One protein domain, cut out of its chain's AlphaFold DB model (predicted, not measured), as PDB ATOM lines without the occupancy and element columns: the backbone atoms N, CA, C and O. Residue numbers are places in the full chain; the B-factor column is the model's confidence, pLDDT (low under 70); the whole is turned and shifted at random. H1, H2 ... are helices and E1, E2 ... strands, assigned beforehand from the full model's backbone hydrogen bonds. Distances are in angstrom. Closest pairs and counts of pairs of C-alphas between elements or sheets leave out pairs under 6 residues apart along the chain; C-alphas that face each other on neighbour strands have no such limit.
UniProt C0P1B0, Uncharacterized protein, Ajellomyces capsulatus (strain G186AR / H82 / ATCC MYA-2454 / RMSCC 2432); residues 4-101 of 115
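This is residues 4 to 101 of the 115 residues of an uncharacterized protein of Ajellomyces capsulatus (strain G186AR / H82 / ATCC MYA-2454 / RMSCC 2432) (UniProt C0P1B0). A strongly twisted sheet of five strands curls round one long helix, H1, which covers one of its faces. The short helix H2 only grazes the sheet at one end of the longest axis, and the long stretch of residues 24 to 37, with no named element, lies toward the other end. The printed part has 98 residues, with two named helices and five named strands in the order E1, E2, H1, H2, E3, E4, E5. The sheet's order is E1, E2, E3, E4, E5; it is mixed, with E2 and E3 parallel and the other neighbours antiparallel, and the class is mixed, helices and strands. The whole is compact, with a radius of gyration of the C-alphas of 12.6 A and spans of 34 by 29 by 19 A.

E1, residues 4 to 11, begins at C-alpha 4, (-6.247, 15.006, 5.247), bends by 56 degrees at residue 7 and measures 19.6 A. E2, residues 16 to 23, measures 22.1 A. H1, residues 38 to 53, measures 22.0 A from C-alpha 38 at (-18.077, 14.990, 2.061). H2 is residues 60 to 63, 5.0 A, and E3 is residues 68 to 71, 10.2 A. E4, residues 80 to 86, measures 19.3 A. E5, residues 92 to 99, measures 20.2 A and ends at C-alpha 99, (-17.447, 32.661, 10.204).

E1 and E2 form a hairpin at 147 degrees, with N 6 and O 20 2.8 A apart. E2 and E3 are parallel at 30 degrees, with N 21 and O 69 at 2.8 A; E2, H1, H2 and E3 make a strand-helix-strand unit, two parallel neighbour strands joined through helices, with a left-handed crossover. E3, E4 and E5 are a meander, each strand the antiparallel neighbour of the one before: N 70 and O 84, across E3 and E4, are 2.8 A apart, and N 83 and O 96, across E4 and E5, are 2.9 A apart. H1 is on the sheet. Its closest C-alphas to E1 are those of Lys 49 and Val 9, 5.5 A; to E5, those of Thr 48 and Val 98, 6.5 A. E1 and E5, the edge strands, are apart. The closest C-alphas of H2 and E1 are those of Met 63 and Asn 11, 6.9 A. In H1 every O i to N i+4 pair is within hydrogen-bond range; H2 is too short for such a pair.

The C-alphas of Ala 35 and Asp 61, the two farthest apart, are 35.9 A apart. The printed part has no cut. The link from E2 to H1, 14 residues, is long; within it residues 25 to 26 pair antiparallel with residues 29 to 30. The mean pLDDT of the printed part is 80.0, and residues 25 to 36, 73 to 80 and 99 to 101 are under 70.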
ATOM      1  N   THR A   4      -5.753  15.464   6.553       84.40
ATOM      2  CA  THR A   4      -6.247  15.006   5.247       84.40
ATOM      3  C   THR A   4      -6.239  16.193   4.289       84.40
ATOM      4  O   THR A   4      -6.780  17.249   4.625       84.40
ATOM      5  N   LEU A   5      -5.665  16.037   3.092       88.66
ATOM      6  CA  LEU A   5      -5.769  17.051   2.042       88.66
ATOM      7  C   LEU A   5      -7.243  17.225   1.649       88.66
ATOM      8  O   LEU A   5      -7.898  16.269   1.236       88.66
ATOM      9  N   LEU A   6      -7.754  18.447   1.778       87.80
ATOM     10  CA  LEU A   6      -9.082  18.829   1.304       87.80
ATOM     11  C   LEU A   6      -9.033  19.378  -0.121       87.80
ATOM     12  O   LEU A   6      -9.940  19.123  -0.906       87.80
ATOM     13  N   GLY A   7      -7.993  20.143  -0.450       92.56
ATOM     14  CA  GLY A   7      -7.867  20.803  -1.743       92.56
ATOM     15  C   GLY A   7      -6.800  21.886  -1.724       92.56
ATOM     16  O   GLY A   7      -5.823  21.784  -0.986       92.56
ATOM     17  N   TYR A   8      -6.991  22.926  -2.536       94.59
ATOM     18  CA  TYR A   8      -6.017  24.001  -2.713       94.59
ATOM     19  C   TYR A   8      -6.688  25.374  -2.770       94.59
ATOM     20  O   TYR A   8      -7.803  25.511  -3.284       94.59
ATOM     21  N   VAL A   9      -5.961  26.386  -2.301       93.99
ATOM     22  CA  VAL A   9      -6.307  27.811  -2.429       93.99
ATOM     23  C   VAL A   9      -5.175  28.551  -3.124       93.99
ATOM     24  O   VAL A   9      -4.012  28.164  -3.010       93.99
ATOM     25  N   PHE A  10      -5.496  29.599  -3.871       94.78
ATOM     26  CA  PHE A  10      -4.500  30.431  -4.525       94.78
ATOM     27  C   PHE A  10      -3.961  31.485  -3.556       94.78
ATOM     28  O   PHE A  10      -4.674  32.380  -3.107       94.78
ATOM     29  N   ASN A  11      -2.671  31.402  -3.241       92.73
ATOM     30  CA  ASN A  11      -1.976  32.446  -2.508       92.73
ATOM     31  C   ASN A  11      -1.487  33.503  -3.504       92.73
ATOM     32  O   ASN A  11      -0.468  33.312  -4.169       92.73
ATOM     33  N   LYS A  12      -2.220  34.621  -3.595       92.68
ATOM     34  CA  LYS A  12      -1.900  35.739  -4.498       92.68
ATOM     35  C   LYS A  12      -0.503  36.318  -4.250       92.68
ATOM     36  O   LYS A  12       0.177  36.684  -5.203       92.68
ATOM     37  N   THR A  13      -0.047  36.342  -2.999       92.76
ATOM     38  CA  THR A  13       1.240  36.942  -2.634       92.76
ATOM     39  C   THR A  13       2.419  36.061  -3.034       92.76
ATOM     40  O   THR A  13       3.480  36.574  -3.376       92.76
ATOM     41  N   LEU A  14       2.223  34.739  -3.052       91.71
ATOM     42  CA  LEU A  14       3.210  33.770  -3.543       91.71
ATOM     43  C   LEU A  14       3.016  33.395  -5.019       91.71
ATOM     44  O   LEU A  14       3.852  32.692  -5.581       91.71
ATOM     45  N   SER A  15       1.915  33.829  -5.642       93.62
ATOM     46  CA  SER A  15       1.507  33.434  -6.998       93.62
ATOM     47  C   SER A  15       1.487  31.912  -7.215       93.62
ATOM     48  O   SER A  15       1.856  31.421  -8.282       93.62
ATOM     49  N   LYS A  16       1.054  31.146  -6.204       93.90
ATOM     50  CA  LYS A  16       0.952  29.678  -6.276       93.90
ATOM     51  C   LYS A  16      -0.252  29.139  -5.516       93.90
ATOM     52  O   LYS A  16      -0.735  29.749  -4.565       93.90
ATOM     53  N   SER A  17      -0.703  27.954  -5.915       95.06
ATOM     54  CA  SER A  17      -1.675  27.183  -5.143       95.06
ATOM     55  C   SER A  17      -0.997  26.523  -3.946       95.06
ATOM     56  O   SER A  17       0.019  25.849  -4.107       95.06
ATOM     57  N   ILE A  18      -1.577  26.698  -2.761       93.79
ATOM     58  CA  ILE A  18      -1.133  26.064  -1.519       93.79
ATOM     59  C   ILE A  18      -2.179  25.052  -1.034       93.79
ATOM     60  O   ILE A  18      -3.380  25.280  -1.226       93.79
ATOM     61  N   PRO A  19      -1.758  23.917  -0.458       94.37
ATOM     62  CA  PRO A  19      -2.677  22.898   0.021       94.37
ATOM     63  C   PRO A  19      -3.457  23.365   1.256       94.37
ATOM     64  O   PRO A  19      -2.936  24.057   2.132       94.37
ATOM     65  N   VAL A  20      -4.712  22.930   1.323       91.45
ATOM     66  CA  VAL A  20      -5.587  23.051   2.488       91.45
ATOM     67  C   VAL A  20      -5.796  21.667   3.077       91.45
ATOM     68  O   VAL A  20      -6.289  20.763   2.400       91.45
ATOM     69  N   TYR A  21      -5.469  21.515   4.350       88.97
ATOM     70  CA  TYR A  21      -5.645  20.296   5.117       88.97
ATOM     71  C   TYR A  21      -6.757  20.457   6.146       88.97
ATOM     72  O   TYR A  21      -7.002  21.553   6.644       88.97
ATOM     73  N   ILE A  22      -7.399  19.357   6.522       83.90
ATOM     74  CA  ILE A  22      -8.184  19.272   7.755       83.90
ATOM     75  C   ILE A  22      -7.399  18.475   8.791       83.90
ATOM     76  O   ILE A  22      -6.884  17.398   8.490       83.90
ATOM     77  N   ALA A  23      -7.296  18.999  10.009       79.92
ATOM     78  CA  ALA A  23      -6.589  18.320  11.085       79.92
ATOM     79  C   ALA A  23      -7.305  17.011  11.466       79.92
ATOM     80  O   ALA A  23      -8.487  17.018  11.820       79.92
ATOM     81  N   GLU A  24      -6.581  15.886  11.435       74.81
ATOM     82  CA  GLU A  24      -7.079  14.577  11.893       74.81
ATOM     83  C   GLU A  24      -6.946  14.404  13.413       74.81
ATOM     84  O   GLU A  24      -7.526  13.501  14.012       74.81
ATOM     85  N   SER A  25      -6.186  15.272  14.072       66.99
ATOM     86  CA  SER A  25      -5.984  15.249  15.518       66.99
ATOM     87  C   SER A  25      -5.505  16.602  16.019       66.99
ATOM     88  O   SER A  25      -4.767  17.290  15.315       66.99
ATOM     89  N   GLY A  26      -5.859  16.935  17.252       65.95
ATOM     90  CA  GLY A  26      -5.365  18.104  17.969       65.95
ATOM     91  C   GLY A  26      -5.504  17.904  19.472       65.95
ATOM     92  O   GLY A  26      -5.934  16.847  19.939       65.95
ATOM     93  N   THR A  27      -5.105  18.902  20.255       61.16
ATOM     94  CA  THR A  27      -5.181  18.822  21.717       61.16
ATOM     95  C   THR A  27      -6.637  18.637  22.146       61.16
ATOM     96  O   THR A  27      -7.438  19.554  22.020       61.16
ATOM     97  N   GLY A  28      -6.982  17.440  22.626       55.71
ATOM     98  CA  GLY A  28      -8.341  17.103  23.061       55.71
ATOM     99  C   GLY A  28      -9.237  16.447  22.006       55.71
ATOM    100  O   GLY A  28     -10.359  16.080  22.346       55.71
ATOM    101  N   PHE A  29      -8.769  16.219  20.771       64.00
ATOM    102  CA  PHE A  29      -9.575  15.526  19.761       64.00
ATOM    103  C   PHE A  29      -8.766  14.622  18.829       64.00
ATOM    104  O   PHE A  29      -7.622  14.891  18.458       64.00
ATOM    105  N   LYS A  30      -9.425  13.557  18.370       61.49
ATOM    106  CA  LYS A  30      -9.003  12.765  17.216       61.49
ATOM    107  C   LYS A  30     -10.186  12.681  16.262       61.49
ATOM    108  O   LYS A  30     -11.243  12.170  16.619       61.49
ATOM    109  N   ARG A  31     -10.026  13.233  15.066       66.07
ATOM    110  CA  ARG A  31     -11.032  13.236  14.011       66.07
ATOM    111  C   ARG A  31     -10.863  11.997  13.153       66.07
ATOM    112  O   ARG A  31      -9.851  11.821  12.485       66.07
ATOM    113  N   LEU A  32     -11.902  11.169  13.116       64.06
ATOM    114  CA  LEU A  32     -12.093  10.223  12.025       64.06
ATOM    115  C   LEU A  32     -12.528  11.030  10.805       64.06
ATOM    116  O   LEU A  32     -13.715  11.209  10.562       64.06
ATOM    117  N   THR A  33     -11.574  11.553  10.041       64.69
ATOM    118  CA  THR A  33     -11.875  12.317   8.823       64.69
ATOM    119  C   THR A  33     -12.679  11.502   7.817       64.69
ATOM    120  O   THR A  33     -13.458  12.081   7.066       64.69
ATOM    121  N   GLY A  34     -12.587  10.169   7.841       63.48
ATOM    122  CA  GLY A  34     -13.469   9.276   7.081       63.48
ATOM    123  C   GLY A  34     -14.952   9.337   7.482       63.48
ATOM    124  O   GLY A  34     -15.801   9.018   6.661       63.48
ATOM    125  N   ALA A  35     -15.271   9.774   8.704       67.42
ATOM    126  CA  ALA A  35     -16.640   9.927   9.201       67.42
ATOM    127  C   ALA A  35     -17.214  11.342   8.991       67.42
ATOM    128  O   ALA A  35     -18.403  11.555   9.203       67.42
ATOM    129  N   ILE A  36     -16.386  12.315   8.585       69.08
ATOM    130  CA  ILE A  36     -16.860  13.658   8.234       69.08
ATOM    131  C   ILE A  36     -17.495  13.586   6.847       69.08
ATOM    132  O   ILE A  36     -16.831  13.185   5.885       69.08
ATOM    133  N   ASP A  37     -18.752  14.019   6.753       74.52
ATOM    134  CA  ASP A  37     -19.490  14.056   5.497       74.52
ATOM    135  C   ASP A  37     -18.728  14.855   4.426       74.52
ATOM    136  O   ASP A  37     -18.119  15.900   4.690       74.52
ATOM    137  N   THR A  38     -18.758  14.353   3.192       79.24
ATOM    138  CA  THR A  38     -18.077  14.990   2.061       79.24
ATOM    139  C   THR A  38     -18.623  16.396   1.794       79.24
ATOM    140  O   THR A  38     -17.844  17.289   1.464       79.24
ATOM    141  N   GLN A  39     -19.921  16.647   2.004       79.49
ATOM    142  CA  GLN A  39     -20.488  17.994   1.914       79.49
ATOM    143  C   GLN A  39     -19.874  18.938   2.943       79.49
ATOM    144  O   GLN A  39     -19.537  20.065   2.592       79.49
ATOM    145  N   VAL A  40     -19.668  18.490   4.184       76.55
ATOM    146  CA  VAL A  40     -19.066  19.323   5.235       76.55
ATOM    147  C   VAL A  40     -17.619  19.670   4.884       76.55
ATOM    148  O   VAL A  40     -17.208  20.820   5.032       76.55
ATOM    149  N   LYS A  41     -16.858  18.707   4.348       81.03
ATOM    150  CA  LYS A  41     -15.492  18.933   3.843       81.03
ATOM    151  C   LYS A  41     -15.458  19.958   2.710       81.03
ATOM    152  O   LYS A  41     -14.655  20.888   2.747       81.03
ATOM    153  N   ASN A  42     -16.351  19.804   1.734       85.46
ATOM    154  CA  ASN A  42     -16.442  20.700   0.585       85.46
ATOM    155  C   ASN A  42     -16.879  22.108   1.000       85.46
ATOM    156  O   ASN A  42     -16.326  23.086   0.503       85.46
ATOM    157  N   LEU A  43     -17.826  22.221   1.935       84.04
ATOM    158  CA  LEU A  43     -18.285  23.504   2.460       84.04
ATOM    159  C   LEU A  43     -17.162  24.222   3.216       84.04
ATOM    160  O   LEU A  43     -16.930  25.404   2.971       84.04
ATOM    161  N   ALA A  44     -16.432  23.507   4.078       82.56
ATOM    162  CA  ALA A  44     -15.291  24.060   4.802       82.56
ATOM    163  C   ALA A  44     -14.208  24.559   3.834       82.56
ATOM    164  O   ALA A  44     -13.774  25.704   3.939       82.56
ATOM    165  N   LEU A  45     -13.839  23.747   2.836       87.99
ATOM    166  CA  LEU A  45     -12.890  24.155   1.801       87.99
ATOM    167  C   LEU A  45     -13.390  25.383   1.033       87.99
ATOM    168  O   LEU A  45     -12.624  26.321   0.845       87.99
ATOM    169  N   SER A  46     -14.654  25.397   0.607       88.72
ATOM    170  CA  SER A  46     -15.228  26.503  -0.163       88.72
ATOM    171  C   SER A  46     -15.200  27.815   0.621       88.72
ATOM    172  O   SER A  46     -14.801  28.840   0.075       88.72
ATOM    173  N   LYS A  47     -15.579  27.787   1.904       86.36
ATOM    174  CA  LYS A  47     -15.589  28.983   2.759       86.36
ATOM    175  C   LYS A  47     -14.178  29.468   3.081       86.36
ATOM    176  O   LYS A  47     -13.896  30.656   2.966       86.36
ATOM    177  N   THR A  48     -13.262  28.557   3.419       87.82
ATOM    178  CA  THR A  48     -11.850  28.907   3.623       87.82
ATOM    179  C   THR A  48     -11.222  29.461   2.350       87.82
ATOM    180  O   THR A  48     -10.487  30.440   2.426       87.82
ATOM    181  N   LYS A  49     -11.542  28.887   1.186       91.59
ATOM    182  CA  LYS A  49     -11.067  29.370  -0.109       91.59
ATOM    183  C   LYS A  49     -11.523  30.795  -0.383       91.59
ATOM    184  O   LYS A  49     -10.669  31.640  -0.621       91.59
ATOM    185  N   ALA A  50     -12.824  31.062  -0.288       90.06
ATOM    186  CA  ALA A  50     -13.364  32.401  -0.503       90.06
ATOM    187  C   ALA A  50     -12.710  33.419   0.446       90.06
ATOM    188  O   ALA A  50     -12.120  34.398   0.000       90.06
ATOM    189  N   ALA A  51     -12.692  33.134   1.751       87.54
ATOM    190  CA  ALA A  51     -12.138  34.057   2.739       87.54
ATOM    191  C   ALA A  51     -10.614  34.269   2.606       87.54
ATOM    192  O   ALA A  51     -10.109  35.350   2.918       87.54
ATOM    193  N   PHE A  52      -9.866  33.254   2.160       90.18
ATOM    194  CA  PHE A  52      -8.419  33.356   1.958       90.18
ATOM    195  C   PHE A  52      -8.084  34.142   0.691       90.18
ATOM    196  O   PHE A  52      -7.287  35.076   0.737       90.18
ATOM    197  N   GLU A  53      -8.711  33.790  -0.433       90.74
ATOM    198  CA  GLU A  53      -8.434  34.400  -1.737       90.74
ATOM    199  C   GLU A  53      -8.915  35.859  -1.803       90.74
ATOM    200  O   GLU A  53      -8.269  36.688  -2.443       90.74
ATOM    201  N   GLU A  54      -9.973  36.214  -1.065       87.52
ATOM    202  CA  GLU A  54     -10.431  37.602  -0.901       87.52
ATOM    203  C   GLU A  54      -9.556  38.436   0.055       87.52
ATOM    204  O   GLU A  54      -9.777  39.637   0.203       87.52
ATOM    205  N   GLY A  55      -8.563  37.832   0.721       84.61
ATOM    206  CA  GLY A  55      -7.719  38.520   1.706       84.61
ATOM    207  C   GLY A  55      -8.449  38.875   3.006       84.61
ATOM    208  O   GLY A  55      -8.010  39.757   3.741       84.61
ATOM    209  N   LYS A  56      -9.568  38.202   3.307       84.46
ATOM    210  CA  LYS A  56     -10.347  38.424   4.537       84.46
ATOM    211  C   LYS A  56      -9.766  37.702   5.754       84.46
ATOM    212  O   LYS A  56     -10.074  38.058   6.887       84.46
ATOM    213  N   LEU A  57      -8.950  36.669   5.536       81.50
ATOM    214  CA  LEU A  57      -8.350  35.887   6.621       81.50
ATOM    215  C   LEU A  57      -7.015  36.439   7.113       81.50
ATOM    216  O   LEU A  57      -6.769  36.460   8.319       81.50
ATOM    217  N   PHE A  58      -6.155  36.851   6.187       87.58
ATOM    218  CA  PHE A  58      -4.757  37.159   6.456       87.58
ATOM    219  C   PHE A  58      -4.326  38.371   5.642       87.58
ATOM    220  O   PHE A  58      -4.833  38.595   4.543       87.58
ATOM    221  N   THR A  59      -3.387  39.146   6.181       87.37
ATOM    222  CA  THR A  59      -2.775  40.239   5.424       87.37
ATOM    223  C   THR A  59      -1.827  39.683   4.363       87.37
ATOM    224  O   THR A  59      -1.349  38.553   4.467       87.37
ATOM    225  N   ASP A  60      -1.493  40.495   3.362       88.64
ATOM    226  CA  ASP A  60      -0.538  40.090   2.328       88.64
ATOM    227  C   ASP A  60       0.824  39.698   2.931       88.64
ATOM    228  O   ASP A  60       1.452  38.755   2.452       88.64
ATOM    229  N   ASP A  61       1.259  40.361   4.009       88.12
ATOM    230  CA  ASP A  61       2.498  40.017   4.717       88.12
ATOM    231  C   ASP A  61       2.417  38.670   5.433       88.12
ATOM    232  O   ASP A  61       3.361  37.885   5.351       88.12
ATOM    233  N   ASP A  62       1.282  38.360   6.066       87.63
ATOM    234  CA  ASP A  62       1.053  37.041   6.654       87.63
ATOM    235  C   ASP A  62       1.113  35.957   5.555       87.63
ATOM    236  O   ASP A  62       1.762  34.922   5.715       87.63
ATOM    237  N   MET A  63       0.494  36.220   4.397       89.13
ATOM    238  CA  MET A  63       0.435  35.281   3.271       89.13
ATOM    239  C   MET A  63       1.806  34.999   2.632       89.13
ATOM    240  O   MET A  63       1.982  33.919   2.068       89.13
ATOM    241  N   LYS A  64       2.795  35.901   2.730       91.27
ATOM    242  CA  LYS A  64       4.160  35.666   2.201       91.27
ATOM    243  C   LYS A  64       4.877  34.497   2.870       91.27
ATOM    244  O   LYS A  64       5.776  33.922   2.269       91.27
ATOM    245  N   ALA A  65       4.505  34.162   4.100       88.30
ATOM    246  CA  ALA A  65       5.085  33.041   4.830       88.30
ATOM    247  C   ALA A  65       4.207  31.778   4.777       88.30
ATOM    248  O   ALA A  65       4.619  30.738   5.283       88.30
ATOM    249  N   MET A  66       3.010  31.845   4.178       89.82
ATOM    250  CA  MET A  66       2.039  30.746   4.192       89.82
ATOM    251  C   MET A  66       2.181  29.827   2.983       89.82
ATOM    252  O   MET A  66       1.805  30.166   1.860       89.82
ATOM    253  N   GLU A  67       2.657  28.620   3.249       91.78
ATOM    254  CA  GLU A  67       2.846  27.538   2.283       91.78
ATOM    255  C   GLU A  67       1.730  26.493   2.355       91.78
ATOM    256  O   GLU A  67       1.565  25.725   1.413       91.78
ATOM    257  N   GLN A  68       0.948  26.472   3.439       92.35
ATOM    258  CA  GLN A  68      -0.228  25.617   3.588       92.35
ATOM    259  C   GLN A  68      -1.237  26.195   4.588       92.35
ATOM    260  O   GLN A  68      -0.913  27.061   5.403       92.35
ATOM    261  N   ILE A  69      -2.469  25.692   4.524       90.62
ATOM    262  CA  ILE A  69      -3.557  26.037   5.443       90.62
ATOM    263  C   ILE A  69      -4.044  24.767   6.141       90.62
ATOM    264  O   ILE A  69      -4.332  23.773   5.481       90.62
ATOM    265  N   THR A  70      -4.222  24.816   7.456       88.66
ATOM    266  CA  THR A  70      -4.823  23.742   8.251       88.66
ATOM    267  C   THR A  70      -6.140  24.223   8.852       88.66
ATOM    268  O   THR A  70      -6.178  25.204   9.591       88.66
ATOM    269  N   ILE A  71      -7.231  23.520   8.557       84.98
ATOM    270  CA  ILE A  71      -8.539  23.712   9.180       84.98
ATOM    271  C   ILE A  71      -8.620  22.802  10.402       84.98
ATOM    272  O   ILE A  71      -8.630  21.573  10.296       84.98
ATOM    273  N   SER A  72      -8.736  23.412  11.570       75.62
ATOM    274  CA  SER A  72      -9.011  22.745  12.835       75.62
ATOM    275  C   SER A  72     -10.337  23.272  13.358       75.62
ATOM    276  O   SER A  72     -10.379  24.040  14.310       75.62
ATOM    277  N   SER A  73     -11.459  22.901  12.731       64.40
ATOM    278  CA  SER A  73     -12.720  23.106  13.450       64.40
ATOM    279  C   SER A  73     -12.685  22.246  14.719       64.40
ATOM    280  O   SER A  73     -12.150  21.141  14.703       64.40
ATOM    281  N   ASP A  74     -13.221  22.737  15.826       51.80
ATOM    282  CA  ASP A  74     -13.816  21.813  16.780       51.80
ATOM    283  C   ASP A  74     -15.111  21.320  16.136       51.80
ATOM    284  O   ASP A  74     -15.649  21.943  15.224       51.80
ATOM    285  N   SER A  75     -15.566  20.128  16.479       46.52
ATOM    286  CA  SER A  75     -16.803  19.525  15.962       46.52
ATOM    287  C   SER A  75     -18.079  20.268  16.398       46.52
ATOM    288  O   SER A  75     -19.086  19.630  16.686       46.52
ATOM    289  N   ASP A  76     -18.042  21.600  16.459       43.65
ATOM    290  CA  ASP A  76     -19.194  22.435  16.731       43.65
ATOM    291  C   ASP A  76     -19.916  22.744  15.405       43.65
ATOM    292  O   ASP A  76     -19.329  23.362  14.509       43.65
ATOM    293  N   PRO A  77     -21.172  22.300  15.227       44.51
ATOM    294  CA  PRO A  77     -22.018  22.752  14.128       44.51
ATOM    295  C   PRO A  77     -22.332  24.258  14.194       44.51
ATOM    296  O   PRO A  77     -22.924  24.785  13.256       44.51
ATOM    297  N   ASN A  78     -21.936  24.964  15.259       45.99
ATOM    298  CA  ASN A  78     -22.140  26.395  15.411       45.99
ATOM    299  C   ASN A  78     -20.981  27.223  14.809       45.99
ATOM    300  O   ASN A  78     -19.936  27.466  15.407       45.99
ATOM    301  N   ALA A  79     -21.237  27.683  13.586       54.78
ATOM    302  CA  ALA A  79     -20.890  28.973  12.999       54.78
ATOM    303  C   ALA A  79     -19.426  29.431  12.788       54.78
ATOM    304  O   ALA A  79     -19.253  30.534  12.248       54.78
ATOM    305  N   HIS A  80     -18.368  28.690  13.152       62.98
ATOM    306  CA  HIS A  80     -16.995  29.134  12.827       62.98
ATOM    307  C   HIS A  80     -15.965  28.009  12.606       62.98
ATOM    308  O   HIS A  80     -15.830  27.089  13.407       62.98
ATOM    309  N   TYR A  81     -15.152  28.132  11.550       71.99
ATOM    310  CA  TYR A  81     -13.986  27.282  11.295       71.99
ATOM    311  C   TYR A  81     -12.708  27.984  11.756       71.99
ATOM    312  O   TYR A  81     -12.377  29.058  11.250       71.99
ATOM    313  N   SER A  82     -11.943  27.372  12.659       77.30
ATOM    314  CA  SER A  82     -10.581  27.840  12.937       77.30
ATOM    315  C   SER A  82      -9.646  27.388  11.822       77.30
ATOM    316  O   SER A  82      -9.619  26.216  11.438       77.30
ATOM    317  N   VAL A  83      -8.887  28.344  11.299       83.53
ATOM    318  CA  VAL A  83      -7.914  28.141  10.230       83.53
ATOM    319  C   VAL A  83      -6.543  28.567  10.711       83.53
ATOM    320  O   VAL A  83      -6.393  29.564  11.414       83.53
ATOM    321  N   GLN A  84      -5.520  27.845  10.293       86.19
ATOM    322  CA  GLN A  84      -4.137  28.161  10.586       86.19
ATOM    323  C   GLN A  84      -3.348  28.207   9.285       86.19
ATOM    324  O   GLN A  84      -3.347  27.234   8.541       86.19
ATOM    325  N   GLY A  85      -2.685  29.326   9.013       85.18
ATOM    326  CA  GLY A  85      -1.651  29.395   7.990       85.18
ATOM    327  C   GLY A  85      -0.325  28.910   8.559       85.18
ATOM    328  O   GLY A  85       0.054  29.295   9.671       85.18
ATOM    329  N   GLU A  86       0.365  28.062   7.805       87.43
ATOM    330  CA  GLU A  86       1.629  27.446   8.201       87.43
ATOM    331  C   GLU A  86       2.704  27.655   7.133       87.43
ATOM    332  O   GLU A  86       2.400  27.799   5.945       87.43
ATOM    333  N   ASP A  87       3.960  27.673   7.572       86.92
ATOM    334  CA  ASP A  87       5.124  27.718   6.692       86.92
ATOM    335  C   ASP A  87       5.429  26.340   6.078       86.92
ATOM    336  O   ASP A  87       4.750  25.345   6.345       86.92
ATOM    337  N   ALA A  88       6.475  26.263   5.250       80.91
ATOM    338  CA  ALA A  88       6.888  25.017   4.599       80.91
ATOM    339  C   ALA A  88       7.296  23.911   5.595       80.91
ATOM    340  O   ALA A  88       7.288  22.732   5.247       80.91
ATOM    341  N   GLY A  89       7.667  24.278   6.826       81.18
ATOM    342  CA  GLY A  89       7.988  23.346   7.906       81.18
ATOM    343  C   GLY A  89       6.764  22.874   8.696       81.18
ATOM    344  O   GLY A  89       6.903  22.022   9.574       81.18
ATOM    345  N   GLY A  90       5.573  23.407   8.406       77.81
ATOM    346  CA  GLY A  90       4.355  23.168   9.178       77.81
ATOM    347  C   GLY A  90       4.296  23.965  10.485       77.81
ATOM    348  O   GLY A  90       3.512  23.629  11.374       77.81
ATOM    349  N   SER A  91       5.129  24.998  10.639       82.49
ATOM    350  CA  SER A  91       5.058  25.896  11.790       82.49
ATOM    351  C   SER A  91       3.949  26.914  11.584       82.49
ATOM    352  O   SER A  91       3.776  27.463  10.498       82.49
ATOM    353  N   LYS A  92       3.206  27.204  12.654       84.36
ATOM    354  CA  LYS A  92       2.152  28.219  12.647       84.36
ATOM    355  C   LYS A  92       2.733  29.595  12.302       84.36
ATOM    356  O   LYS A  92       3.498  30.145  13.088       84.36
ATOM    357  N   VAL A  93       2.275  30.180  11.197       83.41
ATOM    358  CA  VAL A  93       2.493  31.595  10.853       83.41
ATOM    359  C   VAL A  93       1.447  32.446  11.563       83.41
ATOM    360  O   VAL A  93       1.769  33.370  12.305       83.41
ATOM    361  N   LYS A  94       0.167  32.105  11.374       84.34
ATOM    362  CA  LYS A  94      -0.964  32.830  11.965       84.34
ATOM    363  C   LYS A  94      -2.204  31.957  12.032       84.34
ATOM    364  O   LYS A  94      -2.369  31.037  11.239       84.34
ATOM    365  N   SER A  95      -3.097  32.256  12.968       82.26
ATOM    366  CA  SER A  95      -4.450  31.696  12.985       82.26
ATOM    367  C   SER A  95      -5.469  32.744  12.563       82.26
ATOM    368  O   SER A  95      -5.321  33.918  12.897       82.26
ATOM    369  N   GLY A  96      -6.503  32.299  11.864       76.54
ATOM    370  CA  GLY A  96      -7.694  33.057  11.517       76.54
ATOM    371  C   GLY A  96      -8.949  32.248  11.834       76.54
ATOM    372  O   GLY A  96      -8.882  31.067  12.182       76.54
ATOM    373  N   HIS A  97     -10.104  32.885  11.701       73.57
ATOM    374  CA  HIS A  97     -11.398  32.246  11.904       73.57
ATOM    375  C   HIS A  97     -12.288  32.579  10.715       73.57
ATOM    376  O   HIS A  97     -12.382  33.745  10.341       73.57
ATOM    377  N   VAL A  98     -12.917  31.566  10.122       70.66
ATOM    378  CA  VAL A  98     -13.942  31.731   9.087       70.66
ATOM    379  C   VAL A  98     -15.298  31.629   9.741       70.66
ATOM    380  O   VAL A  98     -15.626  30.570  10.272       70.66
ATOM    381  N   GLN A  99     -16.072  32.710   9.721       68.46
ATOM    382  CA  GLN A  99     -17.447  32.661  10.204       68.46
ATOM    383  C   GLN A  99     -18.368  32.092   9.130       68.46
ATOM    384  O   GLN A  99     -18.119  32.204   7.933       68.46
ATOM    385  N   GLU A 100     -19.445  31.452   9.567       65.27
ATOM    386  CA  GLU A 100     -20.469  30.944   8.665       65.27
ATOM    387  C   GLU A 100     -21.249  32.075   7.988       65.27
ATOM    388  O   GLU A 100     -21.615  31.948   6.821       65.27
ATOM    389  N   ASP A 101     -21.441  33.172   8.726       62.64
ATOM    390  CA  ASP A 101     -21.954  34.451   8.254       62.64
ATOM    391  C   ASP A 101     -20.780  35.335   7.808       62.64
ATOM    392  O   ASP A 101     -20.039  35.884   8.629       62.64
TER     393      ASP A 101